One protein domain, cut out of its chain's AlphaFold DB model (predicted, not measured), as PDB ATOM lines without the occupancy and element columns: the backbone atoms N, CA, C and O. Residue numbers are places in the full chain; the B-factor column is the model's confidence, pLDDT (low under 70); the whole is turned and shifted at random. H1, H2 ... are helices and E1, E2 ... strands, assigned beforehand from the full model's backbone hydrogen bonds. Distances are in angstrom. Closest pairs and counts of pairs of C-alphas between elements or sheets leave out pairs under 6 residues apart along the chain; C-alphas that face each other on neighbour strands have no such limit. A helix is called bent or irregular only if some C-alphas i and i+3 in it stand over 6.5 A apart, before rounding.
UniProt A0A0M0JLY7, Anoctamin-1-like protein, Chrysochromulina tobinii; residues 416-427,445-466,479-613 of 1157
ATOM      1  N   GLU A 416     200.116 118.039 266.840       77.19
ATOM      2  CA  GLU A 416     199.287 118.762 267.802       77.19
ATOM      3  C   GLU A 416     198.353 119.775 267.135       77.19
ATOM      4  O   GLU A 416     197.213 119.937 267.577       77.19
ATOM      5  N   PHE A 417     198.804 120.414 266.053       81.38
ATOM      6  CA  PHE A 417     198.014 121.365 265.274       81.38
ATOM      7  C   PHE A 417     196.836 120.657 264.588       81.38
ATOM      8  O   PHE A 417     195.692 121.114 264.681       81.38
ATOM      9  N   ILE A 418     197.087 119.489 263.989       78.12
ATOM     10  CA  ILE A 418     196.050 118.648 263.372       78.12
ATOM     11  C   ILE A 418     195.108 118.071 264.435       78.12
ATOM     12  O   ILE A 418     193.882 118.126 264.297       78.12
ATOM     13  N   ARG A 419     195.645 117.585 265.561       75.19
ATOM     14  CA  ARG A 419     194.849 117.101 266.700       75.19
ATOM     15  C   ARG A 419     193.911 118.184 267.226       75.19
ATOM     16  O   ARG A 419     192.756 117.894 267.538       75.19
ATOM     17  N   ASN A 420     194.366 119.429 267.315       76.38
ATOM     18  CA  ASN A 420     193.562 120.566 267.768       76.38
ATOM     19  C   ASN A 420     192.378 120.862 266.826       76.38
ATOM     20  O   ASN A 420     191.289 121.204 267.296       76.38
ATOM     21  N   PHE A 421     192.546 120.638 265.521       75.44
ATOM     22  CA  PHE A 421     191.469 120.701 264.528       75.44
ATOM     23  C   PHE A 421     190.493 119.507 264.634       75.44
ATOM     24  O   PHE A 421     189.262 119.665 264.644       75.44
ATOM     25  N   ASN A 422     191.037 118.294 264.778       70.19
ATOM     26  CA  ASN A 422     190.276 117.040 264.802       70.19
ATOM     27  C   ASN A 422     189.500 116.812 266.107       70.19
ATOM     28  O   ASN A 422     188.381 116.303 266.075       70.19
ATOM     29  N   SER A 423     190.056 117.228 267.246       66.31
ATOM     30  CA  SER A 423     189.474 117.071 268.590       66.31
ATOM     31  C   SER A 423     188.224 117.915 268.836       66.31
ATOM     32  O   SER A 423     187.517 117.701 269.816       66.31
ATOM     33  N   GLY A 424     187.936 118.887 267.969       57.62
ATOM     34  CA  GLY A 424     186.779 119.759 268.129       57.62
ATOM     35  C   GLY A 424     186.976 120.906 269.128       57.62
ATOM     36  O   GLY A 424     186.108 121.768 269.198       57.62
ATOM     37  N   ILE A 425     188.106 120.961 269.850       58.44
ATOM     38  CA  ILE A 425     188.417 121.997 270.858       58.44
ATOM     39  C   ILE A 425     188.371 123.401 270.241       58.44
ATOM     40  O   ILE A 425     187.815 124.323 270.831       58.44
ATOM     41  N   TRP A 426     188.895 123.539 269.021       56.28
ATOM     42  CA  TRP A 426     188.868 124.777 268.235       56.28
ATOM     43  C   TRP A 426     187.823 124.751 267.113       56.28
ATOM     44  O   TRP A 426     187.855 125.593 266.216       56.28
ATOM     45  N   ARG A 427     186.899 123.783 267.124       47.31
ATOM     46  CA  ARG A 427     185.807 123.678 266.149       47.31
ATOM     47  C   ARG A 427     184.611 124.454 266.693       47.31
ATOM     48  O   ARG A 427     184.342 124.400 267.888       47.31
ATOM     49  N   ASP A 445     184.756 132.482 270.325       58.03
ATOM     50  CA  ASP A 445     184.895 132.945 268.935       58.03
ATOM     51  C   ASP A 445     186.209 132.504 268.263       58.03
ATOM     52  O   ASP A 445     186.436 132.806 267.088       58.03
ATOM     53  N   MET A 446     187.109 131.829 268.987       68.56
ATOM     54  CA  MET A 446     188.408 131.421 268.447       68.56
ATOM     55  C   MET A 446     188.305 130.030 267.829       68.56
ATOM     56  O   MET A 446     188.226 129.028 268.535       68.56
ATOM     57  N   HIS A 447     188.327 129.968 266.497       73.81
ATOM     58  CA  HIS A 447     188.221 128.710 265.762       73.81
ATOM     59  C   HIS A 447     189.261 128.594 264.652       73.81
ATOM     60  O   HIS A 447     189.615 129.581 263.999       73.81
ATOM     61  N   MET A 448     189.724 127.365 264.420       79.62
ATOM     62  CA  MET A 448     190.498 127.032 263.225       79.62
ATOM     63  C   MET A 448     189.587 127.078 261.996       79.62
ATOM     64  O   MET A 448     188.408 126.722 262.073       79.62
ATOM     65  N   LYS A 449     190.129 127.537 260.867       81.06
ATOM     66  CA  LYS A 449     189.397 127.677 259.607       81.06
ATOM     67  C   LYS A 449     190.061 126.844 258.518       81.06
ATOM     68  O   LYS A 449     191.258 126.584 258.563       81.06
ATOM     69  N   GLU A 450     189.259 126.450 257.540       82.56
ATOM     70  CA  GLU A 450     189.694 125.743 256.340       82.56
ATOM     71  C   GLU A 450     189.256 126.574 255.132       82.56
ATOM     72  O   GLU A 450     188.097 126.993 255.055       82.56
ATOM     73  N   GLY A 451     190.175 126.860 254.211       79.19
ATOM     74  CA  GLY A 451     189.877 127.671 253.032       79.19
ATOM     75  C   GLY A 451     190.901 127.490 251.911       79.19
ATOM     76  O   GLY A 451     192.001 126.997 252.163       79.19
ATOM     77  N   PRO A 452     190.551 127.859 250.665       79.06
ATOM     78  CA  PRO A 452     191.496 127.875 249.557       79.06
ATOM     79  C   PRO A 452     192.482 129.034 249.744       79.06
ATOM     80  O   PRO A 452     192.093 130.198 249.845       79.06
ATOM     81  N   GLY A 453     193.769 128.726 249.802       79.56
ATOM     82  CA  GLY A 453     194.804 129.729 250.008       79.56
ATOM     83  C   GLY A 453     196.180 129.103 250.137       79.56
ATOM     84  O   GLY A 453     196.331 127.888 250.037       79.56
ATOM     85  N   PHE A 454     197.186 129.942 250.347       79.31
ATOM     86  CA  PHE A 454     198.565 129.502 250.529       79.31
ATOM     87  C   PHE A 454     199.202 130.225 251.710       79.31
ATOM     88  O   PHE A 454     198.761 131.304 252.118       79.31
ATOM     89  N   PHE A 455     200.239 129.617 252.275       79.31
ATOM     90  CA  PHE A 455     201.053 130.248 253.302       79.31
ATOM     91  C   PHE A 455     202.206 131.004 252.644       79.31
ATOM     92  O   PHE A 455     202.841 130.499 251.722       79.31
ATOM     93  N   THR A 456     202.461 132.230 253.095       78.62
ATOM     94  CA  THR A 456     203.699 132.951 252.775       78.62
ATOM     95  C   THR A 456     204.875 132.310 253.507       78.62
ATOM     96  O   THR A 456     204.661 131.687 254.544       78.62
ATOM     97  N   ASN A 457     206.107 132.589 253.075       69.62
ATOM     98  CA  ASN A 457     207.324 132.150 253.772       69.62
ATOM     99  C   ASN A 457     207.350 132.572 255.259       69.62
ATOM    100  O   ASN A 457     207.855 131.836 256.091       69.62
ATOM    101  N   ASP A 458     206.716 133.697 255.616       64.81
ATOM    102  CA  ASP A 458     206.570 134.155 257.011       64.81
ATOM    103  C   ASP A 458     205.468 133.414 257.815       64.81
ATOM    104  O   ASP A 458     204.963 133.943 258.810       64.81
ATOM    105  N   GLY A 459     204.952 132.280 257.332       68.56
ATOM    106  CA  GLY A 459     203.921 131.503 258.035       68.56
ATOM    107  C   GLY A 459     202.500 132.085 258.007       68.56
ATOM    108  O   GLY A 459     201.597 131.631 258.719       68.56
ATOM    109  N   ARG A 460     202.243 133.131 257.207       79.06
ATOM    110  CA  ARG A 460     200.930 133.801 257.151       79.06
ATOM    111  C   ARG A 460     200.046 133.189 256.079       79.06
ATOM    112  O   ARG A 460     200.442 133.097 254.924       79.06
ATOM    113  N   PHE A 461     198.817 132.843 256.449       82.25
ATOM    114  CA  PHE A 461     197.828 132.359 255.491       82.25
ATOM    115  C   PHE A 461     197.214 133.514 254.690       82.25
ATOM    116  O   PHE A 461     196.671 134.458 255.274       82.25
ATOM    117  N   VAL A 462     197.275 133.418 253.362       82.50
ATOM    118  CA  VAL A 462     196.629 134.332 252.414       82.50
ATOM    119  C   VAL A 462     195.511 133.574 251.704       82.50
ATOM    120  O   VAL A 462     195.753 132.618 250.967       82.50
ATOM    121  N   GLU A 463     194.274 134.006 251.942       81.25
ATOM    122  CA  GLU A 463     193.080 133.430 251.321       81.25
ATOM    123  C   GLU A 463     192.980 133.869 249.852       81.25
ATOM    124  O   GLU A 463     193.156 135.047 249.533       81.25
ATOM    125  N   VAL A 464     192.708 132.923 248.951       80.06
ATOM    126  CA  VAL A 464     192.578 133.172 247.508       80.06
ATOM    127  C   VAL A 464     191.102 133.116 247.121       80.06
ATOM    128  O   VAL A 464     190.385 132.184 247.481       80.06
ATOM    129  N   GLU A 465     190.628 134.106 246.357       72.25
ATOM    130  CA  GLU A 465     189.239 134.125 245.894       72.25
ATOM    131  C   GLU A 465     188.931 132.912 244.999       72.25
ATOM    132  O   GLU A 465     189.561 132.704 243.956       72.25
ATOM    133  N   ALA A 466     187.886 132.163 245.368       61.09
ATOM    134  CA  ALA A 466     187.467 130.905 244.737       61.09
ATOM    135  C   ALA A 466     187.156 130.992 243.227       61.09
ATOM    136  O   ALA A 466     187.036 129.969 242.560       61.09
ATOM    137  N   PRO A 479     193.590 131.559 262.416       83.69
ATOM    138  CA  PRO A 479     193.533 132.976 262.063       83.69
ATOM    139  C   PRO A 479     194.468 133.840 262.922       83.69
ATOM    140  O   PRO A 479     194.397 133.825 264.152       83.69
ATOM    141  N   GLN A 480     195.275 134.686 262.271       82.44
ATOM    142  CA  GLN A 480     196.257 135.533 262.963       82.44
ATOM    143  C   GLN A 480     195.641 136.474 263.999       82.44
ATOM    144  O   GLN A 480     196.262 136.747 265.020       82.44
ATOM    145  N   LYS A 481     194.404 136.936 263.776       82.81
ATOM    146  CA  LYS A 481     193.681 137.767 264.749       82.81
ATOM    147  C   LYS A 481     193.527 137.054 266.093       82.81
ATOM    148  O   LYS A 481     193.754 137.676 267.121       82.81
ATOM    149  N   HIS A 482     193.201 135.759 266.092       82.81
ATOM    150  CA  HIS A 482     193.071 134.981 267.327       82.81
ATOM    151  C   HIS A 482     194.428 134.781 268.002       82.81
ATOM    152  O   HIS A 482     194.537 134.990 269.207       82.81
ATOM    153  N   ARG A 483     195.483 134.484 267.229       85.00
ATOM    154  CA  ARG A 483     196.852 134.380 267.763       85.00
ATOM    155  C   ARG A 483     197.306 135.689 268.412       85.00
ATOM    156  O   ARG A 483     197.784 135.679 269.539       85.00
ATOM    157  N   PHE A 484     197.086 136.824 267.746       84.62
ATOM    158  CA  PHE A 484     197.433 138.144 268.276       84.62
ATOM    159  C   PHE A 484     196.647 138.485 269.549       84.62
ATOM    160  O   PHE A 484     197.215 139.037 270.493       84.62
ATOM    161  N   THR A 485     195.366 138.109 269.616       83.00
ATOM    162  CA  THR A 485     194.560 138.217 270.839       83.00
ATOM    163  C   THR A 485     195.174 137.393 271.975       83.00
ATOM    164  O   THR A 485     195.389 137.934 273.056       83.00
ATOM    165  N   ILE A 486     195.537 136.125 271.743       84.44
ATOM    166  CA  ILE A 486     196.173 135.274 272.767       84.44
ATOM    167  C   ILE A 486     197.489 135.896 273.256       84.44
ATOM    168  O   ILE A 486     197.691 136.047 274.462       84.44
ATOM    169  N   ILE A 487     198.351 136.333 272.336       85.62
ATOM    170  CA  ILE A 487     199.631 136.974 272.672       85.62
ATOM    171  C   ILE A 487     199.403 138.231 273.524       85.62
ATOM    172  O   ILE A 487     200.056 138.430 274.549       85.62
ATOM    173  N   THR A 488     198.446 139.073 273.139       85.31
ATOM    174  CA  THR A 488     198.196 140.348 273.823       85.31
ATOM    175  C   THR A 488     197.589 140.156 275.215       85.31
ATOM    176  O   THR A 488     197.964 140.874 276.137       85.31
ATOM    177  N   PHE A 489     196.677 139.195 275.394       84.62
ATOM    178  CA  PHE A 489     195.969 138.996 276.665       84.62
ATOM    179  C   PHE A 489     196.644 138.008 277.626       84.62
ATOM    180  O   PHE A 489     196.406 138.105 278.827       84.62
ATOM    181  N   PHE A 490     197.498 137.097 277.145       84.00
ATOM    182  CA  PHE A 490     198.209 136.131 277.999       84.00
ATOM    183  C   PHE A 490     199.713 136.343 278.005       84.00
ATOM    184  O   PHE A 490     200.277 136.517 279.083       84.00
ATOM    185  N   ALA A 491     200.361 136.386 276.836       83.31
ATOM    186  CA  ALA A 491     201.824 136.452 276.768       83.31
ATOM    187  C   ALA A 491     202.369 137.739 277.393       83.31
ATOM    188  O   ALA A 491     203.279 137.693 278.222       83.31
ATOM    189  N   MET A 492     201.788 138.887 277.030       84.56
ATOM    190  CA  MET A 492     202.259 140.184 277.517       84.56
ATOM    191  C   MET A 492     202.025 140.371 279.026       84.56
ATOM    192  O   MET A 492     202.990 140.685 279.727       84.56
ATOM    193  N   PRO A 493     200.820 140.127 279.590       88.69
ATOM    194  CA  PRO A 493     200.617 140.213 281.035       88.69
ATOM    195  C   PRO A 493     201.440 139.196 281.820       88.69
ATOM    196  O   PRO A 493     201.959 139.536 282.879       88.69
ATOM    197  N   GLN A 494     201.615 137.975 281.302       86.56
ATOM    198  CA  GLN A 494     202.492 136.973 281.909       86.56
ATOM    199  C   GLN A 494     203.936 137.469 281.975       86.56
ATOM    200  O   GLN A 494     204.555 137.408 283.037       86.56
ATOM    201  N   LEU A 495     204.479 137.969 280.862       85.38
ATOM    202  CA  LEU A 495     205.840 138.494 280.822       85.38
ATOM    203  C   LEU A 495     206.001 139.660 281.807       85.38
ATOM    204  O   LEU A 495     206.953 139.677 282.585       85.38
ATOM    205  N   LEU A 496     205.052 140.598 281.844       87.75
ATOM    206  CA  LEU A 496     205.067 141.718 282.792       87.75
ATOM    207  C   LEU A 496     204.974 141.254 284.256       87.75
ATOM    208  O   LEU A 496     205.721 141.737 285.105       87.75
ATOM    209  N   LEU A 497     204.110 140.284 284.562       90.56
ATOM    210  CA  LEU A 497     203.972 139.732 285.908       90.56
ATOM    211  C   LEU A 497     205.280 139.082 286.372       90.56
ATOM    212  O   LEU A 497     205.784 139.415 287.441       90.56
ATOM    213  N   PHE A 498     205.859 138.193 285.568       89.06
ATOM    214  CA  PHE A 498     207.081 137.483 285.942       89.06
ATOM    215  C   PHE A 498     208.297 138.407 286.008       89.06
ATOM    216  O   PHE A 498     209.107 138.286 286.923       89.06
ATOM    217  N   THR A 499     208.406 139.385 285.106       85.75
ATOM    218  CA  THR A 499     209.464 140.403 285.185       85.75
ATOM    219  C   THR A 499     209.310 141.278 286.428       85.75
ATOM    220  O   THR A 499     210.299 141.530 287.115       85.75
ATOM    221  N   SER A 500     208.084 141.656 286.805       88.81
ATOM    222  CA  SER A 500     207.834 142.372 288.063       88.81
ATOM    223  C   SER A 500     208.197 141.529 289.292       88.81
ATOM    224  O   SER A 500     208.888 142.015 290.186       88.81
ATOM    225  N   ALA A 501     207.839 140.240 289.304       89.19
ATOM    226  CA  ALA A 501     208.221 139.309 290.361       89.19
ATOM    227  C   ALA A 501     209.747 139.157 290.460       89.19
ATOM    228  O   ALA A 501     210.279 139.029 291.564       89.19
ATOM    229  N   MET A 502     210.465 139.223 289.332       86.56
ATOM    230  CA  MET A 502     211.929 139.157 289.320       86.56
ATOM    231  C   MET A 502     212.543 140.405 289.928       86.56
ATOM    232  O   MET A 502     213.438 140.293 290.759       86.56
ATOM    233  N   ILE A 503     212.029 141.580 289.569       84.50
ATOM    234  CA  ILE A 503     212.475 142.849 290.148       84.50
ATOM    235  C   ILE A 503     212.248 142.841 291.663       84.50
ATOM    236  O   ILE A 503     213.155 143.188 292.416       84.50
ATOM    237  N   VAL A 504     211.079 142.383 292.128       87.06
ATOM    238  CA  VAL A 504     210.771 142.275 293.563       87.06
ATOM    239  C   VAL A 504     211.680 141.261 294.260       87.06
ATOM    240  O   VAL A 504     212.200 141.555 295.335       87.06
ATOM    241  N   GLY A 505     211.913 140.090 293.663       85.50
ATOM    242  CA  GLY A 505     212.818 139.073 294.207       85.50
ATOM    243  C   GLY A 505     214.258 139.579 294.314       85.50
ATOM    244  O   GLY A 505     214.869 139.492 295.378       85.50
ATOM    245  N   ALA A 506     214.774 140.196 293.248       79.69
ATOM    246  CA  ALA A 506     216.101 140.802 293.225       79.69
ATOM    247  C   ALA A 506     216.229 141.927 294.264       79.69
ATOM    248  O   ALA A 506     217.189 141.941 295.035       79.69
ATOM    249  N   ALA A 507     215.238 142.821 294.349       79.38
ATOM    250  CA  ALA A 507     215.198 143.876 295.357       79.38
ATOM    251  C   ALA A 507     215.166 143.299 296.780       79.38
ATOM    252  O   ALA A 507     215.896 143.766 297.649       79.38
ATOM    253  N   SER A 508     214.392 142.237 297.016       83.69
ATOM    254  CA  SER A 508     214.306 141.569 298.321       83.69
ATOM    255  C   SER A 508     215.648 140.967 298.744       83.69
ATOM    256  O   SER A 508     216.070 141.132 299.886       83.69
ATOM    257  N   ILE A 509     216.360 140.313 297.820       82.81
ATOM    258  CA  ILE A 509     217.697 139.757 298.076       82.81
ATOM    259  C   ILE A 509     218.717 140.877 298.313       82.81
ATOM    260  O   ILE A 509     219.591 140.740 299.171       82.81
ATOM    261  N   MET A 510     218.595 142.001 297.606       74.19
ATOM    262  CA  MET A 510     219.435 143.179 297.837       74.19
ATOM    263  C   MET A 510     219.186 143.801 299.211       74.19
ATOM    264  O   MET A 510     220.144 144.086 299.927       74.19
ATOM    265  N   VAL A 511     217.925 143.929 299.628       75.62
ATOM    266  CA  VAL A 511     217.561 144.365 300.984       75.62
ATOM    267  C   VAL A 511     218.092 143.380 302.026       75.62
ATOM    268  O   VAL A 511     218.621 143.794 303.052       75.62
ATOM    269  N   PHE A 512     218.038 142.074 301.762       80.31
ATOM    270  CA  PHE A 512     218.629 141.077 302.651       80.31
ATOM    271  C   PHE A 512     220.156 141.225 302.761       80.31
ATOM    272  O   PHE A 512     220.681 141.277 303.873       80.31
ATOM    273  N   LYS A 513     220.870 141.374 301.633       74.25
ATOM    274  CA  LYS A 513     222.318 141.664 301.614       74.25
ATOM    275  C   LYS A 513     222.629 142.922 302.422       74.25
ATOM    276  O   LYS A 513     223.591 142.950 303.185       74.25
ATOM    277  N   PHE A 514     221.805 143.950 302.260       69.88
ATOM    278  CA  PHE A 514     221.920 145.192 303.001       69.88
ATOM    279  C   PHE A 514     221.800 144.962 304.516       69.88
ATOM    280  O   PHE A 514     222.723 145.311 305.246       69.88
ATOM    281  N   LEU A 515     220.745 144.280 304.975       69.38
ATOM    282  CA  LEU A 515     220.513 143.979 306.394       69.38
ATOM    283  C   LEU A 515     221.648 143.162 307.028       69.38
ATOM    284  O   LEU A 515     222.071 143.462 308.149       69.38
ATOM    285  N   VAL A 516     222.168 142.159 306.313       68.38
ATOM    286  CA  VAL A 516     223.329 141.361 306.752       68.38
ATOM    287  C   VAL A 516     224.557 142.245 306.971       68.38
ATOM    288  O   VAL A 516     225.357 141.999 307.869       68.38
ATOM    289  N   ASN A 517     224.700 143.296 306.170       60.56
ATOM    290  CA  ASN A 517     225.855 144.175 306.199       60.56
ATOM    291  C   ASN A 517     225.694 145.405 307.115       60.56
ATOM    292  O   ASN A 517     226.685 146.082 307.377       60.56
ATOM    293  N   THR A 518     224.490 145.739 307.577       56.50
ATOM    294  CA  THR A 518     224.271 146.928 308.423       56.50
ATOM    295  C   THR A 518     223.843 146.631 309.844       56.50
ATOM    296  O   THR A 518     224.023 147.483 310.707       56.50
ATOM    297  N   THR A 519     223.236 145.476 310.112       57.03
ATOM    298  CA  THR A 519     222.756 145.184 311.465       57.03
ATOM    299  C   THR A 519     223.886 144.663 312.351       57.03
ATOM    300  O   THR A 519     224.609 143.732 311.991       57.03
ATOM    301  N   ASP A 520     223.997 145.223 313.558       53.59
ATOM    302  CA  ASP A 520     224.993 144.809 314.556       53.59
ATOM    303  C   ASP A 520     224.872 143.326 314.940       53.59
ATOM    304  O   ASP A 520     225.864 142.698 315.310       53.59
ATOM    305  N   LEU A 521     223.667 142.752 314.822       59.81
ATOM    306  CA  LEU A 521     223.415 141.330 315.061       59.81
ATOM    307  C   LEU A 521     224.217 140.441 314.100       59.81
ATOM    308  O   LEU A 521     224.823 139.469 314.537       59.81
ATOM    309  N   PHE A 522     224.229 140.774 312.805       62.78
ATOM    310  CA  PHE A 522     224.941 139.996 311.789       62.78
ATOM    311  C   PHE A 522     226.424 140.376 311.700       62.78
ATOM    312  O   PHE A 522     227.264 139.508 311.483       62.78
ATOM    313  N   LEU A 523     226.783 141.646 311.914       57.53
ATOM    314  CA  LEU A 523     228.172 142.110 311.808       57.53
ATOM    315  C   LEU A 523     229.099 141.575 312.909       57.53
ATOM    316  O   LEU A 523     230.286 141.359 312.656       57.53
ATOM    317  N   ASN A 524     228.578 141.378 314.122       60.00
ATOM    318  CA  ASN A 524     229.370 140.884 315.253       60.00
ATOM    319  C   ASN A 524     229.518 139.358 315.273       60.00
ATOM    320  O   ASN A 524     230.352 138.833 316.013       60.00
ATOM    321  N   ASP A 525     228.737 138.651 314.458       65.69
ATOM    322  CA  ASP A 525     228.826 137.207 314.313       65.69
ATOM    323  C   ASP A 525     229.978 136.820 313.369       65.69
ATOM    324  O   ASP A 525     230.182 137.417 312.310       65.69
ATOM    325  N   GLU A 526     230.766 135.814 313.752       69.12
ATOM    326  CA  GLU A 526     231.954 135.402 312.997       69.12
ATOM    327  C   GLU A 526     231.591 134.820 311.621       69.12
ATOM    328  O   GLU A 526     232.306 135.046 310.639       69.12
ATOM    329  N   PHE A 527     230.450 134.132 311.518       74.56
ATOM    330  CA  PHE A 527     229.967 133.552 310.272       74.56
ATOM    331  C   PHE A 527     229.362 134.614 309.346       74.56
ATOM    332  O   PHE A 527     229.682 134.624 308.154       74.56
ATOM    333  N   TRP A 528     228.529 135.519 309.870       68.94
ATOM    334  CA  TRP A 528     227.842 136.539 309.066       68.94
ATOM    335  C   TRP A 528     228.686 137.782 308.769       68.94
ATOM    336  O   TRP A 528     228.637 138.281 307.649       68.94
ATOM    337  N   GLY A 529     229.488 138.276 309.713       56.25
ATOM    338  CA  GLY A 529     230.237 139.528 309.568       56.25
ATOM    339  C   GLY A 529     231.541 139.404 308.777       56.25
ATOM    340  O   GLY A 529     231.947 140.349 308.099       56.25
ATOM    341  N   LYS A 530     232.218 138.247 308.846       52.06
ATOM    342  CA  LYS A 530     233.506 137.994 308.157       52.06
ATOM    343  C   LYS A 530     233.614 136.633 307.471       52.06
ATOM    344  O   LYS A 530     234.593 136.392 306.766       52.06
ATOM    345  N   GLY A 531     232.652 135.747 307.702       61.59
ATOM    346  CA  GLY A 531     232.661 134.383 307.199       61.59
ATOM    347  C   GLY A 531     231.834 134.194 305.929       61.59
ATOM    348  O   GLY A 531     231.568 135.116 305.156       61.59
ATOM    349  N   PHE A 532     231.410 132.948 305.720       66.06
ATOM    350  CA  PHE A 532     230.643 132.520 304.550       66.06
ATOM    351  C   PHE A 532     229.259 133.187 304.442       66.06
ATOM    352  O   PHE A 532     228.695 133.241 303.350       66.06
ATOM    353  N   GLY A 533     228.719 133.751 305.530       67.81
ATOM    354  CA  GLY A 533     227.407 134.402 305.541       67.81
ATOM    355  C   GLY A 533     227.280 135.577 304.561       67.81
ATOM    356  O   GLY A 533     226.210 135.774 303.988       67.81
ATOM    357  N   GLN A 534     228.380 136.278 304.257       69.62
ATOM    358  CA  GLN A 534     228.413 137.343 303.237       69.62
ATOM    359  C   GLN A 534     228.161 136.829 301.806       69.62
ATOM    360  O   GLN A 534     227.740 137.590 300.938       69.62
ATOM    361  N   GLN A 535     228.384 135.535 301.552       71.94
ATOM    362  CA  GLN A 535     228.193 134.904 300.240       71.94
ATOM    363  C   GLN A 535     226.761 134.372 300.040       71.94
ATOM    364  O   GLN A 535     226.347 134.103 298.912       71.94
ATOM    365  N   ILE A 536     225.972 134.242 301.114       78.56
ATOM    366  CA  ILE A 536     224.615 133.671 301.071       78.56
ATOM    367  C   ILE A 536     223.656 134.464 300.168       78.56
ATOM    368  O   ILE A 536     222.988 133.829 299.352       78.56
ATOM    369  N   PRO A 537     223.578 135.811 300.222       77.81
ATOM    370  CA  PRO A 537     222.679 136.561 299.339       77.81
ATOM    371  C   PRO A 537     222.966 136.315 297.850       77.81
ATOM    372  O   PRO A 537     222.052 136.254 297.031       77.81
ATOM    373  N   MET A 538     224.237 136.115 297.499       74.25
ATOM    374  CA  MET A 538     224.649 135.830 296.127       74.25
ATOM    375  C   MET A 538     224.218 134.428 295.690       74.25
ATOM    376  O   MET A 538     223.650 134.276 294.610       74.25
ATOM    377  N   LEU A 539     224.399 133.422 296.551       76.31
ATOM    378  CA  LEU A 539     223.922 132.053 296.316       76.31
ATOM    379  C   LEU A 539     222.400 132.007 296.139       76.31
ATOM    380  O   LEU A 539     221.904 131.383 295.202       76.31
ATOM    381  N   LEU A 540     221.666 132.721 296.998       82.06
ATOM    382  CA  LEU A 540     220.211 132.840 296.904       82.06
ATOM    383  C   LEU A 540     219.777 133.474 295.582       82.06
ATOM    384  O   LEU A 540     218.800 133.016 294.999       82.06
ATOM    385  N   SER A 541     220.512 134.471 295.076       79.94
ATOM    386  CA  SER A 541     220.199 135.080 293.778       79.94
ATOM    387  C   SER A 541     220.342 134.096 292.616       79.94
ATOM    388  O   SER A 541     219.472 134.054 291.753       79.94
ATOM    389  N   VAL A 542     221.376 133.245 292.625       79.81
ATOM    390  CA  VAL A 542     221.566 132.217 291.587       79.81
ATOM    391  C   VAL A 542     220.454 131.173 291.651       79.81
ATOM    392  O   VAL A 542     219.839 130.879 290.631       79.81
ATOM    393  N   ILE A 543     220.135 130.672 292.848       81.94
ATOM    394  CA  ILE A 543     219.054 129.692 293.047       81.94
ATOM    395  C   ILE A 543     217.704 130.271 292.605       81.94
ATOM    396  O   ILE A 543     216.949 129.608 291.895       81.94
ATOM    397  N   TRP A 544     217.412 131.513 292.997       86.25
ATOM    398  CA  TRP A 544     216.186 132.210 292.620       86.25
ATOM    399  C   TRP A 544     216.041 132.335 291.102       86.25
ATOM    400  O   TRP A 544     215.003 131.964 290.555       86.25
ATOM    401  N   MET A 545     217.092 132.798 290.417       84.50
ATOM    402  CA  MET A 545     217.080 132.927 288.960       84.50
ATOM    403  C   MET A 545     216.835 131.578 288.272       84.50
ATOM    404  O   MET A 545     216.030 131.523 287.343       84.50
ATOM    405  N   SER A 546     217.474 130.496 288.734       81.69
ATOM    406  CA  SER A 546     217.303 129.154 288.158       81.69
ATOM    407  C   SER A 546     215.879 128.623 288.319       81.69
ATOM    408  O   SER A 546     215.294 128.139 287.350       81.69
ATOM    409  N   ILE A 547     215.285 128.770 289.510       86.44
ATOM    410  CA  ILE A 547     213.886 128.377 289.757       86.44
ATOM    411  C   ILE A 547     212.955 129.136 288.811       86.44
ATOM    412  O   ILE A 547     212.049 128.553 288.222       86.44
ATOM    413  N   MET A 548     213.193 130.431 288.631       88.38
ATOM    414  CA  MET A 548     212.314 131.279 287.836       88.38
ATOM    415  C   MET A 548     212.437 131.038 286.338       88.38
ATOM    416  O   MET A 548     211.420 131.059 285.650       88.38
ATOM    417  N   ASN A 549     213.637 130.725 285.842       86.69
ATOM    418  CA  ASN A 549     213.809 130.239 284.473       86.69
ATOM    419  C   ASN A 549     213.025 128.940 284.255       86.69
ATOM    420  O   ASN A 549     212.273 128.857 283.294       86.69
ATOM    421  N   TRP A 550     213.114 127.972 285.175       86.81
ATOM    422  CA  TRP A 550     212.364 126.719 285.061       86.81
ATOM    423  C   TRP A 550     210.840 126.937 285.050       86.81
ATOM    424  O   TRP A 550     210.151 126.428 284.165       86.81
ATOM    425  N   VAL A 551     210.311 127.745 285.981       90.25
ATOM    426  CA  VAL A 551     208.872 128.070 286.032       90.25
ATOM    427  C   VAL A 551     208.425 128.790 284.759       90.25
ATOM    428  O   VAL A 551     207.379 128.459 284.201       90.25
ATOM    429  N   TYR A 552     209.203 129.767 284.285       91.31
ATOM    430  CA  TYR A 552     208.847 130.520 283.089       91.31
ATOM    431  C   TYR A 552     208.908 129.654 281.832       91.31
ATOM    432  O   TYR A 552     207.982 129.732 281.035       91.31
ATOM    433  N   THR A 553     209.926 128.803 281.661       89.25
ATOM    434  CA  THR A 553     210.013 127.892 280.509       89.25
ATOM    435  C   THR A 553     208.812 126.952 280.466       89.25
ATOM    436  O   THR A 553     208.193 126.822 279.414       89.25
ATOM    437  N   ALA A 554     208.399 126.378 281.604       89.88
ATOM    438  CA  ALA A 554     207.204 125.531 281.675       89.88
ATOM    439  C   ALA A 554     205.908 126.284 281.311       89.88
ATOM    440  O   ALA A 554     205.010 125.734 280.674       89.88
ATOM    441  N   LEU A 555     205.799 127.554 281.701       90.50
ATOM    442  CA  LEU A 555     204.641 128.376 281.354       90.50
ATOM    443  C   LEU A 555     204.692 128.852 279.893       90.50
ATOM    444  O   LEU A 555     203.659 128.940 279.233       90.50
ATOM    445  N   ALA A 556     205.885 129.151 279.379       91.50
ATOM    446  CA  ALA A 556     206.116 129.565 278.004       91.50
ATOM    447  C   ALA A 556     205.806 128.432 277.025       91.50
ATOM    448  O   ALA A 556     205.142 128.695 276.029       91.50
ATOM    449  N   THR A 557     206.196 127.184 277.316       89.75
ATOM    450  CA  THR A 557     205.836 126.016 276.491       89.75
ATOM    451  C   THR A 557     204.327 125.786 276.473       89.75
ATOM    452  O   THR A 557     203.746 125.626 275.401       89.75
ATOM    453  N   TRP A 558     203.665 125.871 277.632       88.25
ATOM    454  CA  TRP A 558     202.204 125.790 277.713       88.25
ATOM    455  C   TRP A 558     201.515 126.874 276.873       88.25
ATOM    456  O   TRP A 558     200.618 126.577 276.080       88.25
ATOM    457  N   LEU A 559     201.963 128.126 276.992       88.31
ATOM    458  CA  LEU A 559     201.407 129.240 276.232       88.31
ATOM    459  C   LEU A 559     201.675 129.107 274.725       88.31
ATOM    460  O   LEU A 559     200.801 129.392 273.911       88.31
ATOM    461  N   ASN A 560     202.865 128.645 274.340       90.56
ATOM    462  CA  ASN A 560     203.212 128.412 272.940       90.56
ATOM    463  C   ASN A 560     202.328 127.322 272.314       90.56
ATOM    464  O   ASN A 560     201.940 127.429 271.151       90.56
ATOM    465  N   GLY A 561     201.951 126.311 273.104       86.25
ATOM    466  CA  GLY A 561     200.945 125.319 272.726       86.25
ATOM    467  C   GLY A 561     199.563 125.938 272.487       86.25
ATOM    468  O   GLY A 561     198.895 125.590 271.513       86.25
ATOM    469  N   LEU A 562     199.152 126.910 273.314       83.00
ATOM    470  CA  LEU A 562     197.889 127.640 273.127       83.00
ATOM    471  C   LEU A 562     197.877 128.537 271.882       83.00
ATOM    472  O   LEU A 562     196.834 128.689 271.252       83.00
ATOM    473  N   GLU A 563     199.015 129.122 271.509       86.56
ATOM    474  CA  GLU A 563     199.144 129.961 270.304       86.56
ATOM    475  C   GLU A 563     199.060 129.170 268.984       86.56
ATOM    476  O   GLU A 563     198.906 129.770 267.911       86.56
ATOM    477  N   ASN A 564     199.105 127.835 269.079       86.25
ATOM    478  CA  ASN A 564     198.815 126.868 268.022       86.25
ATOM    479  C   ASN A 564     199.538 127.182 266.695       86.25
ATOM    480  O   ASN A 564     198.921 127.498 265.670       86.25
ATOM    481  N   TYR A 565     200.872 127.135 266.731       87.50
ATOM    482  CA  TYR A 565     201.733 127.240 265.545       87.50
ATOM    483  C   TYR A 565     201.579 126.032 264.625       87.50
ATOM    484  O   TYR A 565     201.331 124.921 265.106       87.50
ATOM    485  N   ARG A 566     201.695 126.264 263.311       82.25
ATOM    486  CA  ARG A 566     201.455 125.226 262.304       82.25
ATOM    487  C   ARG A 566     202.638 124.275 262.211       82.25
ATOM    488  O   ARG A 566     202.396 123.081 262.269       82.25
ATOM    489  N   THR A 567     203.853 124.798 262.096       84.00
ATOM    490  CA  THR A 567     205.092 124.036 261.870       84.00
ATOM    491  C   THR A 567     205.965 123.985 263.131       84.00
ATOM    492  O   THR A 567     205.725 124.746 264.080       84.00
ATOM    493  N   ASP A 568     206.928 123.058 263.179       82.25
ATOM    494  CA  ASP A 568     207.846 122.903 264.319       82.25
ATOM    495  C   ASP A 568     208.845 124.053 264.381       82.25
ATOM    496  O   ASP A 568     209.047 124.604 265.466       82.25
ATOM    497  N   THR A 569     209.344 124.527 263.239       82.75
ATOM    498  CA  THR A 569     210.235 125.693 263.199       82.75
ATOM    499  C   THR A 569     209.559 126.961 263.726       82.75
ATOM    500  O   THR A 569     210.109 127.623 264.608       82.75
ATOM    501  N   GLU A 570     208.321 127.269 263.306       85.56
ATOM    502  CA  GLU A 570     207.579 128.426 263.842       85.56
ATOM    503  C   GLU A 570     207.376 128.311 265.359       85.56
ATOM    504  O   GLU A 570     207.496 129.290 266.101       85.56
ATOM    505  N   TYR A 571     207.038 127.110 265.835       88.50
ATOM    506  CA  TYR A 571     206.848 126.875 267.257       88.50
ATOM    507  C   TYR A 571     208.147 127.096 268.039       88.50
ATOM    508  O   TYR A 571     208.127 127.806 269.048       88.50
ATOM    509  N   GLU A 572     209.258 126.513 267.587       87.44
ATOM    510  CA  GLU A 572     210.561 126.659 268.233       87.44
ATOM    511  C   GLU A 572     211.037 128.116 268.224       87.44
ATOM    512  O   GLU A 572     211.410 128.622 269.280       87.44
ATOM    513  N   ASP A 573     210.944 128.831 267.100       89.06
ATOM    514  CA  ASP A 573     211.381 130.229 266.984       89.06
ATOM    515  C   ASP A 573     210.644 131.154 267.959       89.06
ATOM    516  O   ASP A 573     211.250 131.946 268.695       89.06
ATOM    517  N   HIS A 574     209.319 131.025 268.037       89.12
ATOM    518  CA  HIS A 574     208.520 131.814 268.969       89.12
ATOM    519  C   HIS A 574     208.742 131.413 270.435       89.12
ATOM    520  O   HIS A 574     208.659 132.274 271.321       89.12
ATOM    521  N   LEU A 575     209.055 130.142 270.710       91.31
ATOM    522  CA  LEU A 575     209.438 129.687 272.046       91.31
ATOM    523  C   LEU A 575     210.803 130.257 272.455       91.31
ATOM    524  O   LEU A 575     210.919 130.809 273.552       91.31
ATOM    525  N   ILE A 576     211.799 130.186 271.561       90.94
ATOM    526  CA  ILE A 576     213.149 130.738 271.742       90.94
ATOM    527  C   ILE A 576     213.053 132.210 272.130       90.94
ATOM    528  O   ILE A 576     213.618 132.612 273.147       90.94
ATOM    529  N   LEU A 577     212.293 133.011 271.376       89.44
ATOM    530  CA  LEU A 577     212.163 134.446 271.633       89.44
ATOM    531  C   LEU A 577     211.557 134.752 273.011       89.44
ATOM    532  O   LEU A 577     212.059 135.632 273.715       89.44
ATOM    533  N   LYS A 578     210.511 134.030 273.432       90.12
ATOM    534  CA  LYS A 578     209.872 134.240 274.746       90.12
ATOM    535  C   LYS A 578     210.801 133.873 275.892       90.12
ATOM    536  O   LYS A 578     210.987 134.673 276.812       90.12
ATOM    537  N   VAL A 579     211.386 132.674 275.835       91.25
ATOM    538  CA  VAL A 579     212.292 132.173 276.875       91.25
ATOM    539  C   VAL A 579     213.521 133.072 276.966       91.25
ATOM    540  O   VAL A 579     213.861 133.527 278.055       91.25
ATOM    541  N   MET A 580     214.124 133.431 275.830       90.50
ATOM    542  CA  MET A 580     215.290 134.308 275.796       90.50
ATOM    543  C   MET A 580     214.994 135.694 276.369       90.50
ATOM    544  O   MET A 580     215.775 136.176 277.189       90.50
ATOM    545  N   LEU A 581     213.874 136.328 275.999       89.50
ATOM    546  CA  LEU A 581     213.526 137.661 276.499       89.50
ATOM    547  C   LEU A 581     213.374 137.667 278.024       89.50
ATOM    548  O   LEU A 581     213.882 138.565 278.701       89.50
ATOM    549  N   PHE A 582     212.720 136.647 278.581       90.06
ATOM    550  CA  PHE A 582     212.617 136.500 280.028       90.06
ATOM    551  C   PHE A 582     213.978 136.230 280.676       90.06
ATOM    552  O   PHE A 582     214.346 136.910 281.636       90.06
ATOM    553  N   THR A 583     214.753 135.281 280.144       89.12
ATOM    554  CA  THR A 583     216.078 134.940 280.674       89.12
ATOM    555  C   THR A 583     217.037 136.126 280.614       89.12
ATOM    556  O   THR A 583     217.812 136.308 281.553       89.12
ATOM    557  N   PHE A 584     216.962 136.967 279.579       89.88
ATOM    558  CA  PHE A 584     217.708 138.220 279.479       89.88
ATOM    559  C   PHE A 584     217.383 139.133 280.664       89.88
ATOM    560  O   PHE A 584     218.275 139.521 281.419       89.88
ATOM    561  N   ILE A 585     216.100 139.428 280.889       88.69
ATOM    562  CA  ILE A 585     215.690 140.308 281.989       88.69
ATOM    563  C   ILE A 585     216.123 139.709 283.330       88.69
ATOM    564  O   ILE A 585     216.781 140.388 284.112       88.69
ATOM    565  N   ASN A 586     215.830 138.432 283.570       86.94
ATOM    566  CA  ASN A 586     216.163 137.742 284.815       86.94
ATOM    567  C   ASN A 586     217.679 137.742 285.103       86.94
ATOM    568  O   ASN A 586     218.101 138.004 286.225       86.94
ATOM    569  N   SER A 587     218.505 137.518 284.077       86.31
ATOM    570  CA  SER A 587     219.962 137.400 284.225       86.31
ATOM    571  C   SER A 587     220.676 138.748 284.361       86.31
ATOM    572  O   SER A 587     221.715 138.828 285.019       86.31
ATOM    573  N   TYR A 588     220.150 139.818 283.751       89.25
ATOM    574  CA  TYR A 588     220.842 141.111 283.699       89.25
ATOM    575  C   TYR A 588     220.221 142.201 284.575       89.25
ATOM    576  O   TYR A 588     220.929 143.152 284.894       89.25
ATOM    577  N   ILE A 589     218.954 142.108 285.005       85.88
ATOM    578  CA  ILE A 589     218.277 143.200 285.740       85.88
ATOM    579  C   ILE A 589     219.033 143.620 287.005       85.88
ATOM    580  O   ILE A 589     219.202 144.810 287.271       85.88
ATOM    581  N   THR A 590     219.568 142.651 287.745       82.81
ATOM    582  CA  THR A 590     220.377 142.896 288.942       82.81
ATOM    583  C   THR A 590     221.685 143.610 288.600       82.81
ATOM    584  O   THR A 590     222.115 144.503 289.329       82.81
ATOM    585  N   LEU A 591     222.306 143.268 287.467       86.81
ATOM    586  CA  LEU A 591     223.524 143.921 286.985       86.81
ATOM    587  C   LEU A 591     223.234 145.348 286.500       86.81
ATOM    588  O   LEU A 591     223.997 146.257 286.817       86.81
ATOM    589  N   PHE A 592     222.101 145.576 285.823       88.25
ATOM    590  CA  PHE A 592     221.625 146.916 285.455       88.25
ATOM    591  C   PHE A 592     221.361 147.781 286.692       88.25
ATOM    592  O   PHE A 592     221.754 148.949 286.726       88.25
ATOM    593  N   TYR A 593     220.765 147.207 287.739       82.25
ATOM    594  CA  TYR A 593     220.572 147.903 289.008       82.25
ATOM    595  C   TYR A 593     221.909 148.327 289.634       82.25
ATOM    596  O   TYR A 593     222.089 149.506 289.932       82.25
ATOM    597  N   ILE A 594     222.868 147.406 289.792       77.56
ATOM    598  CA  ILE A 594     224.173 147.722 290.401       77.56
ATOM    599  C   ILE A 594     224.966 148.705 289.527       77.56
ATOM    600  O   ILE A 594     225.545 149.662 290.038       77.56
ATOM    601  N   GLY A 595     224.999 148.472 288.214       79.25
ATOM    602  CA  GLY A 595     225.788 149.255 287.268       79.25
ATOM    603  C   GLY A 595     225.301 150.693 287.117       79.25
ATOM    604  O   GLY A 595     226.132 151.591 286.987       79.25
ATOM    605  N   PHE A 596     223.985 150.924 287.178       81.56
ATOM    606  CA  PHE A 596     223.385 152.225 286.869       81.56
ATOM    607  C   PHE A 596     222.583 152.806 288.035       81.56
ATOM    608  O   PHE A 596     222.919 153.883 288.520       81.56
ATOM    609  N   ALA A 597     221.558 152.113 288.536       74.19
ATOM    610  CA  ALA A 597     220.660 152.672 289.554       74.19
ATOM    611  C   ALA A 597     221.372 152.934 290.897       74.19
ATOM    612  O   ALA A 597     221.266 154.031 291.453       74.19
ATOM    613  N   LYS A 598     222.160 151.963 291.375       70.50
ATOM    614  CA  LYS A 598     222.986 152.081 292.587       70.50
ATOM    615  C   LYS A 598     224.128 153.089 292.412       70.50
ATOM    616  O   LYS A 598     224.461 153.824 293.341       70.50
ATOM    617  N   ALA A 599     224.701 153.162 291.209       63.41
ATOM    618  CA  ALA A 599     225.773 154.103 290.880       63.41
ATOM    619  C   ALA A 599     225.296 155.568 290.838       63.41
ATOM    620  O   ALA A 599     226.061 156.469 291.178       63.41
ATOM    621  N   ILE A 600     224.040 155.805 290.442       60.38
ATOM    622  CA  ILE A 600     223.406 157.135 290.414       60.38
ATOM    623  C   ILE A 600     222.853 157.516 291.808       60.38
ATOM    624  O   ILE A 600     222.814 158.699 292.166       60.38
ATOM    625  N   GLY A 601     222.507 156.522 292.634       54.25
ATOM    626  CA  GLY A 601     222.083 156.698 294.025       54.25
ATOM    627  C   GLY A 601     220.602 157.038 294.171       54.25
ATOM    628  O   GLY A 601     220.257 158.021 294.823       54.25
ATOM    629  N   TYR A 602     219.725 156.249 293.544       49.44
ATOM    630  CA  TYR A 602     218.279 156.384 293.739       49.44
ATOM    631  C   TYR A 602     217.871 156.002 295.181       49.44
ATOM    632  O   TYR A 602     218.224 154.909 295.630       49.44
ATOM    633  N   PRO A 603     217.110 156.848 295.906       48.12
ATOM    634  CA  PRO A 603     216.638 156.526 297.252       48.12
ATOM    635  C   PRO A 603     215.584 155.410 297.217       48.12
ATOM    636  O   PRO A 603     214.572 155.522 296.521       48.12
ATOM    637  N   LEU A 604     215.786 154.352 298.007       45.78
ATOM    638  CA  LEU A 604     214.749 153.372 298.329       45.78
ATOM    639  C   LEU A 604     214.035 153.804 299.614       45.78
ATOM    640  O   LEU A 604     214.615 153.874 300.696       45.78
ATOM    641  N   ASN A 605     212.738 154.075 299.496       44.91
ATOM    642  CA  ASN A 605     211.894 154.461 300.620       44.91
ATOM    643  C   ASN A 605     211.388 153.194 301.341       44.91
ATOM    644  O   ASN A 605     210.445 152.552 300.880       44.91
ATOM    645  N   LEU A 606     212.023 152.801 302.454       44.28
ATOM    646  CA  LEU A 606     211.709 151.562 303.194       44.28
ATOM    647  C   LEU A 606     210.734 151.788 304.370       44.28
ATOM    648  O   LEU A 606     210.768 151.088 305.386       44.28
ATOM    649  N   GLY A 607     209.830 152.762 304.238       48.62
ATOM    650  CA  GLY A 607     208.762 153.021 305.206       48.62
ATOM    651  C   GLY A 607     209.289 153.337 306.612       48.62
ATOM    652  O   GLY A 607     209.898 154.378 306.835       48.62
ATOM    653  N   LYS A 608     209.050 152.435 307.577       31.66
ATOM    654  CA  LYS A 608     209.298 152.632 309.023       31.66
ATOM    655  C   LYS A 608     210.778 152.845 309.403       31.66
ATOM    656  O   LYS A 608     211.050 153.199 310.545       31.66
ATOM    657  N   TYR A 609     211.704 152.630 308.467       38.31
ATOM    658  CA  TYR A 609     213.154 152.794 308.639       38.31
ATOM    659  C   TYR A 609     213.732 154.039 307.932       38.31
ATOM    660  O   TYR A 609     214.943 154.236 307.965       38.31
ATOM    661  N   GLY A 610     212.886 154.891 307.335       40.34
ATOM    662  CA  GLY A 610     213.290 156.136 306.665       40.34
ATOM    663  C   GLY A 610     213.663 155.984 305.182       40.34
ATOM    664  O   GLY A 610     213.610 154.891 304.612       40.34
ATOM    665  N   GLU A 611     214.023 157.109 304.555       40.03
ATOM    666  CA  GLU A 611     214.615 157.155 303.211       40.03
ATOM    667  C   GLU A 611     216.049 156.627 303.272       40.03
ATOM    668  O   GLU A 611     216.908 157.244 303.903       40.03
ATOM    669  N   TYR A 612     216.316 155.494 302.617       44.19
ATOM    670  CA  TYR A 612     217.659 154.930 302.548       44.19
ATOM    671  C   TYR A 612     218.220 155.047 301.130       44.19
ATOM    672  O   TYR A 612     217.631 154.567 300.164       44.19
ATOM    673  N   GLU A 613     219.387 155.669 300.999       47.38
ATOM    674  CA  GLU A 613     220.125 155.748 299.738       47.38
ATOM    675  C   GLU A 613     221.200 154.633 299.734       47.38
ATOM    676  O   GLU A 613     222.270 154.792 300.322       47.38
TER     677      GLU A 613
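AT A GLANCE: This is residues 416 to 427, 445 to 466 and 479 to 613 of the 1157 residues of the protein "Anoctamin-1-like protein" of Chrysochromulina tobinii (UniProt A0A0M0JLY7). A long, slender rod is built on two long helices, H2 and H5, that run side by side in opposite directions, joined at one end of the rod by the short helices H3 and H4; from the other end of H5 the chain folds back as H6, whose first arm H6a packs on both as the third member of an up-and-down bundle, each helix running against the one before it. H6 then bends, and its second arm H6b turns away from the bundle towards the small strand hairpin of E3 and E4, while H1 and a second small hairpin, E1 and E2, lie at the rod's other end, away from H3 and H4. The printed part has 169 residues with six named helices and four named strands, in the order H1 E1 E2 H2 H3 H4 H5 H6 E3 E4, and both two-stranded sheets, E1 - E2 and E3 - E4, are antiparallel. The class is mostly helix, and the whole is only just extended, close to loose, with a radius of gyration of the C-alphas of 23.4 A and spans of 81 by 28 by 27 A.

IN THESE COORDINATES: Start with the sheet of E1, residues 449 to 455 and 13.5 A long, and E2, residues 461 to 463. Then find C-alpha 480 at (196.257, 135.533, 262.963); from there H2, residues 480 to 518, runs 54.6 A to C-alpha 518 at (224.271, 146.928, 308.423). H2 has a kink of 25 degrees near residue 487 and is neither bent nor irregular, but only just: C-alphas 489 and 492 are 6.5 A apart. H3, residues 520 to 523, and H4, residues 526 to 529, follow. H5, residues 532 to 562, runs 45.7 A and is only just irregular, with C-alphas 534 and 537 7.0 A apart. H6, residues 568 to 600, was assigned as one helix by its hydrogen bonds but is bent, with C-alphas 587 and 590 7.3 A apart; its arms are H6a, residues 568 to 587 and 27.4 A long, and H6b, residues 590 to 600 and 14.6 A long, itself irregular, with C-alphas 595 and 598 6.6 A apart. H1 is residues 416 to 422, E3 residues 603 to 605, and E4 residues 611 to 613, ending at (220.125, 155.748, 299.738).

HOW THE PARTS SIT: Look first at H2, the hub. It touches H5 at a shallow tilt of 7 degrees, opposite ways, with the C-alphas of Lys 513 and Pro 537 closest at 5.6 A. With residues 495 to 502 alone it touches residues 582 to 586 of H6a, closest at the C-alphas of Met 502 and Asn 586, 6.3 A. H5 and H6a form a helical hairpin at a shallow tilt of 25 degrees; the C-alphas of Thr 553 and Val 579 are closest at 6.1 A. The arms H6a and H6b stand at a steep tilt of 41 degrees, and H6b is close to H2 but not clearly touching, with the C-alphas of Ala 506 and Thr 590 closest at 6.4 A. H2 and H4 only just touch, with 3 pairs of C-alphas within 8 A, the closest being Val 516 and Trp 528 at 7.0 A. In the hairpin of E1 and E2, N 454 and O 462 are within hydrogen-bond range at 3.1 A; in that of E3 and E4, N 604 and O 612 are at 2.8 A. H1 is apart from H5, but only just, at 8.4 A. Every O i to N i+4 pair is within hydrogen-bond range in H1 and H6a; the counts are 33 of 35 in H2, 24 of 27 in H5 and 5 of 7 in H6b, while H3 and H4 are too short for such a pair.

THE WHOLE: The two C-alphas farthest apart are those of Ala 466 and Asn 524, 82.6 A. Residues 428 to 444 are not printed, with 9.7 A between C-alphas 427 and 445, nor are residues 467 to 478, with 18.5 A between C-alphas 466 and 479. Of the links that are printed whole, none is long. The mean pLDDT of the printed part is 76.4; look for values under 70 at 46 residues, among them 514 to 526 and 599 to 613.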